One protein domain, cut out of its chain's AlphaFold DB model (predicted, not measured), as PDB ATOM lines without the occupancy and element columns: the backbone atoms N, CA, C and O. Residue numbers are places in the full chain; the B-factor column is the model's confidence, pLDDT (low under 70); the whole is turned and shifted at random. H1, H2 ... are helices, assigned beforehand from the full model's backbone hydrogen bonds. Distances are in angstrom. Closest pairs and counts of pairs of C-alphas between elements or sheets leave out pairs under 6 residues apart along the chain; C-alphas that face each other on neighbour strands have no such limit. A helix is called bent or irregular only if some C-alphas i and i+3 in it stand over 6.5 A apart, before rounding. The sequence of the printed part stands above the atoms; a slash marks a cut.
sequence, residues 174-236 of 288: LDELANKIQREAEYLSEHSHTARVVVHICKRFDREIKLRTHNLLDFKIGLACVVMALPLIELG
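AT A GLANCE: This is residues 174 to 236 of the 288 residues of an uncharacterized protein of Methylocystis bryophila (UniProt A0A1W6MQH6). Three helices follow one another in an open zigzag with no shared core: H2 is the middle piece, H1 folds back from its first end as one arm of a V, and H3 leads away from the later half of H2 as a second arm. The link after H2 folds back, and the first residue of H3 meets the side of H2; residues 174 to 181 of H1 and residues 223 to 236, nearly all of them in H3, stick out free. The printed part has 63 residues with three named helices in the order H1, H2, H3 and no named strand, and its class is all helix. It is loose, with a radius of gyration of the C-alphas of 14.1 A, and its C-alphas span 40 by 31 by 24 A.

HOW THE PARTS SIT: H1, residues 174 to 191, touches H2, residues 193 to 212, with residues 185 to 190 alone, and H2 touches H1 with residues 195 to 199 alone. Their closest C-alphas are those of Ser 189 and Arg 196, 4.5 A apart. The two helices run opposite ways at a steep tilt of 48 degrees. H2 touches H3, residues 219 to 235, with residues 205 to 210 alone, and H3 does so with residue 219 alone. Their closest C-alphas are those of Asp 206 and Phe 219, 5.1 A apart, and their lines are about perpendicular, at 79 degrees. H1 and H3 are apart. Every O i to N i+4 pair is within hydrogen-bond range in H1 and H2, while in H3 it is 11 of 13.

IN THESE COORDINATES: H1 begins at C-alpha 174, at (11.491, -29.593, 21.434), and is 25.7 A long from first to last C-alpha. H2, the longest helix with 20 residues, measures 29.1 A and ends at C-alpha 212, at (4.258, -34.878, -3.130). H3 measures 24.6 A and ends at C-alpha 235, at (-14.306, -19.952, 18.361). It is neither bent nor irregular, but only just: C-alphas 228 and 231 are 6.5 A apart.

THE WHOLE: The two C-alphas farthest apart are those of His 191 and Gly 236, at 40.6 A. Without the stretches that stand free, the body has 41 residues and spans 34 by 15 by 12 A. The printed part has no cut. The link from H1 to H2 is tight, with 1 residue, and that from H2 to H3 is short, with 6 residues. The mean pLDDT of the printed part is 76.8; residue 195, residues 216 to 217 and residues 235 to 236 are under 70.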
ATOM      1  N   LEU A 174      12.578 -29.010  22.223       70.56
ATOM      2  CA  LEU A 174      11.491 -29.593  21.434       70.56
ATOM      3  C   LEU A 174      11.922 -30.857  20.687       70.56
ATOM      4  O   LEU A 174      11.147 -31.808  20.617       70.56
ATOM      5  N   ASP A 175      13.149 -30.908  20.166       72.31
ATOM      6  CA  ASP A 175      13.674 -32.111  19.519       72.31
ATOM      7  C   ASP A 175      13.892 -33.239  20.529       72.31
ATOM      8  O   ASP A 175      13.652 -34.406  20.219       72.31
ATOM      9  N   GLU A 176      14.326 -32.922  21.747       79.25
ATOM     10  CA  GLU A 176      14.475 -33.913  22.815       79.25
ATOM     11  C   GLU A 176      13.117 -34.484  23.248       79.25
ATOM     12  O   GLU A 176      12.953 -35.706  23.312       79.25
ATOM     13  N   LEU A 177      12.119 -33.614  23.434       78.19
ATOM     14  CA  LEU A 177      10.746 -34.019  23.727       78.19
ATOM     15  C   LEU A 177      10.163 -34.873  22.592       78.19
ATOM     16  O   LEU A 177       9.619 -35.947  22.845       78.19
ATOM     17  N   ALA A 178      10.331 -34.446  21.338       77.88
ATOM     18  CA  ALA A 178       9.868 -35.188  20.169       77.88
ATOM     19  C   ALA A 178      10.526 -36.573  20.077       77.88
ATOM     20  O   ALA A 178       9.848 -37.559  19.791       77.88
ATOM     21  N   ASN A 179      11.825 -36.669  20.372       80.62
ATOM     22  CA  ASN A 179      12.537 -37.946  20.407       80.62
ATOM     23  C   ASN A 179      12.040 -38.859  21.536       80.62
ATOM     24  O   ASN A 179      11.945 -40.070  21.335       80.62
ATOM     25  N   LYS A 180      11.714 -38.307  22.709       83.00
ATOM     26  CA  LYS A 180      11.155 -39.075  23.829       83.00
ATOM     27  C   LYS A 180       9.761 -39.607  23.499       83.00
ATOM     28  O   LYS A 180       9.540 -40.809  23.608       83.00
ATOM     29  N   ILE A 181       8.878 -38.743  22.998       81.75
ATOM     30  CA  ILE A 181       7.524 -39.115  22.559       81.75
ATOM     31  C   ILE A 181       7.596 -40.188  21.474       81.75
ATOM     32  O   ILE A 181       6.852 -41.162  21.511       81.75
ATOM     33  N   GLN A 182       8.521 -40.052  20.523       80.88
ATOM     34  CA  GLN A 182       8.673 -41.045  19.468       80.88
ATOM     35  C   GLN A 182       9.136 -42.403  20.007       80.88
ATOM     36  O   GLN A 182       8.602 -43.426  19.585       80.88
ATOM     37  N   ARG A 183      10.077 -42.432  20.958       81.19
ATOM     38  CA  ARG A 183      10.508 -43.685  21.601       81.19
ATOM     39  C   ARG A 183       9.380 -44.343  22.388       81.19
ATOM     40  O   ARG A 183       9.228 -45.555  22.312       81.19
ATOM     41  N   GLU A 184       8.584 -43.561  23.108       79.06
ATOM     42  CA  GLU A 184       7.423 -44.072  23.844       79.06
ATOM     43  C   GLU A 184       6.337 -44.587  22.892       79.06
ATOM     44  O   GLU A 184       5.784 -45.660  23.114       79.06
ATOM     45  N   ALA A 185       6.083 -43.895  21.779       75.88
ATOM     46  CA  ALA A 185       5.153 -44.356  20.751       75.88
ATOM     47  C   ALA A 185       5.633 -45.647  20.066       75.88
ATOM     48  O   ALA A 185       4.826 -46.534  19.786       75.88
ATOM     49  N   GLU A 186       6.937 -45.782  19.816       75.94
ATOM     50  CA  GLU A 186       7.530 -47.011  19.278       75.94
ATOM     51  C   GLU A 186       7.425 -48.158  20.287       75.94
ATOM     52  O   GLU A 186       6.961 -49.241  19.925       75.94
ATOM     53  N   TYR A 187       7.713 -47.892  21.560       80.12
ATOM     54  CA  TYR A 187       7.537 -48.846  22.652       80.12
ATOM     55  C   TYR A 187       6.075 -49.304  22.802       80.12
ATOM     56  O   TYR A 187       5.797 -50.499  22.893       80.12
ATOM     57  N   LEU A 188       5.113 -48.382  22.754       73.88
ATOM     58  CA  LEU A 188       3.683 -48.701  22.819       73.88
ATOM     59  C   LEU A 188       3.205 -49.456  21.577       73.88
ATOM     60  O   LEU A 188       2.373 -50.356  21.684       73.88
ATOM     61  N   SER A 189       3.750 -49.137  20.402       71.75
ATOM     62  CA  SER A 189       3.483 -49.903  19.185       71.75
ATOM     63  C   SER A 189       4.018 -51.330  19.295       71.75
ATOM     64  O   SER A 189       3.398 -52.264  18.799       71.75
ATOM     65  N   GLU A 190       5.120 -51.559  20.000       76.88
ATOM     66  CA  GLU A 190       5.628 -52.912  20.201       76.88
ATOM     67  C   GLU A 190       4.674 -53.757  21.060       76.88
ATOM     68  O   GLU A 190       4.483 -54.936  20.760       76.88
ATOM     69  N   HIS A 191       3.973 -53.135  22.013       72.44
ATOM     70  CA  HIS A 191       3.114 -53.812  22.991       72.44
ATOM     71  C   HIS A 191       1.603 -53.767  22.685       72.44
ATOM     72  O   HIS A 191       0.833 -54.443  23.363       72.44
ATOM     73  N   SER A 192       1.146 -53.011  21.678       72.12
ATOM     74  CA  SER A 192      -0.284 -52.885  21.355       72.12
ATOM     75  C   SER A 192      -0.563 -52.912  19.851       72.12
ATOM     76  O   SER A 192      -0.002 -52.139  19.070       72.12
ATOM     77  N   HIS A 193      -1.481 -53.788  19.433       72.62
ATOM     78  CA  HIS A 193      -1.846 -53.965  18.025       72.62
ATOM     79  C   HIS A 193      -2.462 -52.692  17.421       72.62
ATOM     80  O   HIS A 193      -2.103 -52.289  16.315       72.62
ATOM     81  N   THR A 194      -3.299 -51.994  18.188       73.25
ATOM     82  CA  THR A 194      -3.924 -50.728  17.783       73.25
ATOM     83  C   THR A 194      -2.886 -49.617  17.612       73.25
ATOM     84  O   THR A 194      -2.931 -48.868  16.636       73.25
ATOM     85  N   ALA A 195      -1.886 -49.552  18.498       67.69
ATOM     86  CA  ALA A 195      -0.805 -48.573  18.400       67.69
ATOM     87  C   ALA A 195       0.074 -48.796  17.153       67.69
ATOM     88  O   ALA A 195       0.479 -47.824  16.513       67.69
ATOM     89  N   ARG A 196       0.306 -50.054  16.735       72.12
ATOM     90  CA  ARG A 196       1.004 -50.350  15.463       72.12
ATOM     91  C   ARG A 196       0.271 -49.777  14.264       72.12
ATOM     92  O   ARG A 196       0.903 -49.150  13.417       72.12
ATOM     93  N   VAL A 197      -1.041 -49.988  14.193       79.56
ATOM     94  CA  VAL A 197      -1.860 -49.528  13.063       79.56
ATOM     95  C   VAL A 197      -1.803 -48.004  12.955       79.56
ATOM     96  O   VAL A 197      -1.518 -47.480  11.880       79.56
ATOM     97  N   VAL A 198      -1.962 -47.293  14.074       75.62
ATOM     98  CA  VAL A 198      -1.910 -45.822  14.103       75.62
ATOM     99  C   VAL A 198      -0.531 -45.296  13.690       75.62
ATOM    100  O   VAL A 198      -0.438 -44.430  12.818       75.62
ATOM    101  N   VAL A 199       0.555 -45.848  14.241       79.12
ATOM    102  CA  VAL A 199       1.924 -45.429  13.886       79.12
ATOM    103  C   VAL A 199       2.224 -45.695  12.408       79.12
ATOM    104  O   VAL A 199       2.834 -44.855  11.744       79.12
ATOM    105  N   HIS A 200       1.778 -46.829  11.864       80.62
ATOM    106  CA  HIS A 200       1.944 -47.140  10.444       80.62
ATOM    107  C   HIS A 200       1.182 -46.173   9.538       80.62
ATOM    108  O   HIS A 200       1.731 -45.737   8.522       80.62
ATOM    109  N   ILE A 201      -0.046 -45.814   9.909       84.25
ATOM    110  CA  ILE A 201      -0.849 -44.835   9.173       84.25
ATOM    111  C   ILE A 201      -0.153 -43.467   9.193       84.25
ATOM    112  O   ILE A 201       0.088 -42.902   8.126       84.25
ATOM    113  N   CYS A 202       0.282 -42.977  10.359       79.31
ATOM    114  CA  CYS A 202       1.010 -41.706  10.465       79.31
ATOM    115  C   CYS A 202       2.312 -41.696   9.649       79.31
ATOM    116  O   CYS A 202       2.574 -40.748   8.911       79.31
ATOM    117  N   LYS A 203       3.111 -42.771   9.716       81.25
ATOM    118  CA  LYS A 203       4.349 -42.896   8.924       81.25
ATOM    119  C   LYS A 203       4.069 -42.906   7.419       81.25
ATOM    120  O   LYS A 203       4.864 -42.373   6.643       81.25
ATOM    121  N   ARG A 204       2.951 -43.503   6.993       83.38
ATOM    122  CA  ARG A 204       2.533 -43.509   5.587       83.38
ATOM    123  C   ARG A 204       2.142 -42.109   5.120       83.38
ATOM    124  O   ARG A 204       2.643 -41.678   4.085       83.38
ATOM    125  N   PHE A 205       1.324 -41.398   5.893       81.00
ATOM    126  CA  PHE A 205       0.922 -40.027   5.574       81.00
ATOM    127  C   PHE A 205       2.114 -39.070   5.505       81.00
ATOM    128  O   PHE A 205       2.239 -38.343   4.523       81.00
ATOM    129  N   ASP A 206       3.029 -39.114   6.477       80.00
ATOM    130  CA  ASP A 206       4.228 -38.264   6.467       80.00
ATOM    131  C   ASP A 206       5.083 -38.490   5.214       80.00
ATOM    132  O   ASP A 206       5.489 -37.547   4.533       80.00
ATOM    133  N   ARG A 207       5.294 -39.757   4.844       80.62
ATOM    134  CA  ARG A 207       6.061 -40.102   3.646       80.62
ATOM    135  C   ARG A 207       5.373 -39.628   2.366       80.62
ATOM    136  O   ARG A 207       6.049 -39.158   1.455       80.62
ATOM    137  N   GLU A 208       4.056 -39.750   2.284       81.31
ATOM    138  CA  GLU A 208       3.286 -39.364   1.100       81.31
ATOM    139  C   GLU A 208       3.235 -37.838   0.921       81.31
ATOM    140  O   GLU A 208       3.418 -37.340  -0.193       81.31
ATOM    141  N   ILE A 209       3.114 -37.091   2.021       77.38
ATOM    142  CA  ILE A 209       3.203 -35.624   2.033       77.38
ATOM    143  C   ILE A 209       4.608 -35.172   1.615       77.38
ATOM    144  O   ILE A 209       4.746 -34.327   0.726       77.38
ATOM    145  N   LYS A 210       5.666 -35.782   2.159       77.56
ATOM    146  CA  LYS A 210       7.053 -35.454   1.784       77.56
ATOM    147  C   LYS A 210       7.341 -35.708   0.308       77.56
ATOM    148  O   LYS A 210       8.006 -34.892  -0.333       77.56
ATOM    149  N   LEU A 211       6.817 -36.806  -0.242       79.50
ATOM    150  CA  LEU A 211       6.993 -37.158  -1.652       79.50
ATOM    151  C   LEU A 211       6.267 -36.190  -2.588       79.50
ATOM    152  O   LEU A 211       6.850 -35.777  -3.587       79.50
ATOM    153  N   ARG A 212       5.027 -35.797  -2.271       78.19
ATOM    154  CA  ARG A 212       4.258 -34.878  -3.130       78.19
ATOM    155  C   ARG A 212       4.723 -33.432  -3.049       78.19
ATOM    156  O   ARG A 212       4.550 -32.694  -4.012       78.19
ATOM    157  N   THR A 213       5.330 -33.037  -1.935       72.06
ATOM    158  CA  THR A 213       5.713 -31.638  -1.700       72.06
ATOM    159  C   THR A 213       7.202 -31.375  -1.906       72.06
ATOM    160  O   THR A 213       7.712 -30.364  -1.436       72.06
ATOM    161  N   HIS A 214       7.930 -32.287  -2.567       75.00
ATOM    162  CA  HIS A 214       9.385 -32.187  -2.757       75.00
ATOM    163  C   HIS A 214      10.144 -31.870  -1.453       75.00
ATOM    164  O   HIS A 214      11.119 -31.120  -1.451       75.00
ATOM    165  N   ASN A 215       9.698 -32.452  -0.333       72.81
ATOM    166  CA  ASN A 215      10.274 -32.256   1.000       72.81
ATOM    167  C   ASN A 215      10.139 -30.829   1.589       72.81
ATOM    168  O   ASN A 215      10.816 -30.516   2.565       72.81
ATOM    169  N   LEU A 216       9.276 -29.970   1.026       67.62
ATOM    170  CA  LEU A 216       9.004 -28.623   1.555       67.62
ATOM    171  C   LEU A 216       8.064 -28.630   2.768       67.62
ATOM    172  O   LEU A 216       8.187 -27.781   3.646       67.62
ATOM    173  N   LEU A 217       7.132 -29.583   2.824       66.94
ATOM    174  CA  LEU A 217       6.189 -29.748   3.931       66.94
ATOM    175  C   LEU A 217       6.412 -31.099   4.615       66.94
ATOM    176  O   LEU A 217       6.373 -32.152   3.978       66.94
ATOM    177  N   ASP A 218       6.640 -31.045   5.926       74.69
ATOM    178  CA  ASP A 218       6.644 -32.190   6.839       74.69
ATOM    179  C   ASP A 218       5.263 -32.282   7.511       74.69
ATOM    180  O   ASP A 218       4.631 -31.251   7.779       74.69
ATOM    181  N   PHE A 219       4.788 -33.494   7.810       79.12
ATOM    182  CA  PHE A 219       3.540 -33.703   8.550       79.12
ATOM    183  C   PHE A 219       3.496 -32.917   9.868       79.12
ATOM    184  O   PHE A 219       2.431 -32.451  10.267       79.12
ATOM    185  N   LYS A 220       4.649 -32.680  10.507       76.06
ATOM    186  CA  LYS A 220       4.763 -31.814  11.692       76.06
ATOM    187  C   LYS A 220       4.238 -30.395  11.452       76.06
ATOM    188  O   LYS A 220       3.578 -29.838  12.323       76.06
ATOM    189  N   ILE A 221       4.510 -29.823  10.278       76.88
ATOM    190  CA  ILE A 221       4.060 -28.473   9.910       76.88
ATOM    191  C   ILE A 221       2.553 -28.493   9.650       76.88
ATOM    192  O   ILE A 221       1.833 -27.637  10.154       76.88
ATOM    193  N   GLY A 222       2.064 -29.514   8.937       78.12
ATOM    194  CA  GLY A 222       0.630 -29.700   8.709       78.12
ATOM    195  C   GLY A 222      -0.152 -29.840  10.017       78.12
ATOM    196  O   GLY A 222      -1.168 -29.177  10.202       78.12
ATOM    197  N   LEU A 223       0.359 -30.634  10.959       81.69
ATOM    198  CA  LEU A 223      -0.247 -30.809  12.276       81.69
ATOM    199  C   LEU A 223      -0.258 -29.501  13.077       81.69
ATOM    200  O   LEU A 223      -1.280 -29.164  13.668       81.69
ATOM    201  N   ALA A 224       0.840 -28.738  13.061       79.62
ATOM    202  CA  ALA A 224       0.893 -27.427  13.705       79.62
ATOM    203  C   ALA A 224      -0.145 -26.459  13.112       79.62
ATOM    204  O   ALA A 224      -0.856 -25.790  13.860       79.62
ATOM    205  N   CYS A 225      -0.302 -26.433  11.785       80.31
ATOM    206  CA  CYS A 225      -1.344 -25.644  11.127       80.31
ATOM    207  C   CYS A 225      -2.755 -26.082  11.543       80.31
ATOM    208  O   CYS A 225      -3.601 -25.229  11.791       80.31
ATOM    209  N   VAL A 226      -3.006 -27.389  11.661       83.50
ATOM    210  CA  VAL A 226      -4.308 -27.924  12.094       83.50
ATOM    211  C   VAL A 226      -4.619 -27.529  13.538       83.50
ATOM    212  O   VAL A 226      -5.718 -27.052  13.802       83.50
ATOM    213  N   VAL A 227      -3.657 -27.651  14.456       84.94
ATOM    214  CA  VAL A 227      -3.823 -27.230  15.861       84.94
ATOM    215  C   VAL A 227      -4.053 -25.721  15.972       84.94
ATOM    216  O   VAL A 227      -4.818 -25.287  16.824       84.94
ATOM    217  N   MET A 228      -3.443 -24.919  15.098       78.00
ATOM    218  CA  MET A 228      -3.675 -23.471  15.045       78.00
ATOM    219  C   MET A 228      -5.037 -23.108  14.437       78.00
ATOM    220  O   MET A 228      -5.646 -22.122  14.844       78.00
ATOM    221  N   ALA A 229      -5.521 -23.886  13.466       78.56
ATOM    222  CA  ALA A 229      -6.774 -23.621  12.760       78.56
ATOM    223  C   ALA A 229      -8.016 -24.143  13.501       78.56
ATOM    224  O   ALA A 229      -9.068 -23.514  13.423       78.56
ATOM    225  N   LEU A 230      -7.909 -25.253  14.237       81.56
ATOM    226  CA  LEU A 230      -9.018 -25.859  14.990       81.56
ATOM    227  C   LEU A 230      -9.713 -24.868  15.944       81.56
ATOM    228  O   LEU A 230     -10.928 -24.704  15.831       81.56
ATOM    229  N   PRO A 231      -8.984 -24.120  16.797       76.31
ATOM    230  CA  PRO A 231      -9.585 -23.103  17.654       76.31
ATOM    231  C   PRO A 231     -10.256 -21.980  16.863       76.31
ATOM    232  O   PRO A 231     -11.247 -21.426  17.315       76.31
ATOM    233  N   LEU A 232      -9.755 -21.632  15.673       72.88
ATOM    234  CA  LEU A 232     -10.374 -20.597  14.836       72.88
ATOM    235  C   LEU A 232     -11.717 -21.054  14.257       72.88
ATOM    236  O   LEU A 232     -12.606 -20.228  14.069       72.88
ATOM    237  N   ILE A 233     -11.872 -22.354  14.002       77.62
ATOM    238  CA  ILE A 233     -13.130 -22.942  13.529       77.62
ATOM    239  C   ILE A 233     -14.134 -23.045  14.684       77.62
ATOM    240  O   ILE A 233     -15.304 -22.719  14.497       77.62
ATOM    241  N   GLU A 234     -13.689 -23.441  15.880       73.69
ATOM    242  CA  GLU A 234     -14.567 -23.583  17.052       73.69
ATOM    243  C   GLU A 234     -14.956 -22.241  17.693       73.69
ATOM    244  O   GLU A 234     -16.116 -22.049  18.053       73.69
ATOM    245  N   LEU A 235     -14.024 -21.286  17.808       66.38
ATOM    246  CA  LEU A 235     -14.306 -19.952  18.361       66.38
ATOM    247  C   LEU A 235     -14.852 -18.962  17.322       66.38
ATOM    248  O   LEU A 235     -15.381 -17.913  17.698       66.38
ATOM    249  N   GLY A 236     -14.770 -19.291  16.028       56.31
ATOM    250  CA  GLY A 236     -15.165 -18.424  14.914       56.31
ATOM    251  C   GLY A 236     -16.644 -18.022  14.878       56.31
ATOM    252  O   GLY A 236     -17.012 -17.172  14.072       56.31
TER     253      GLY A 236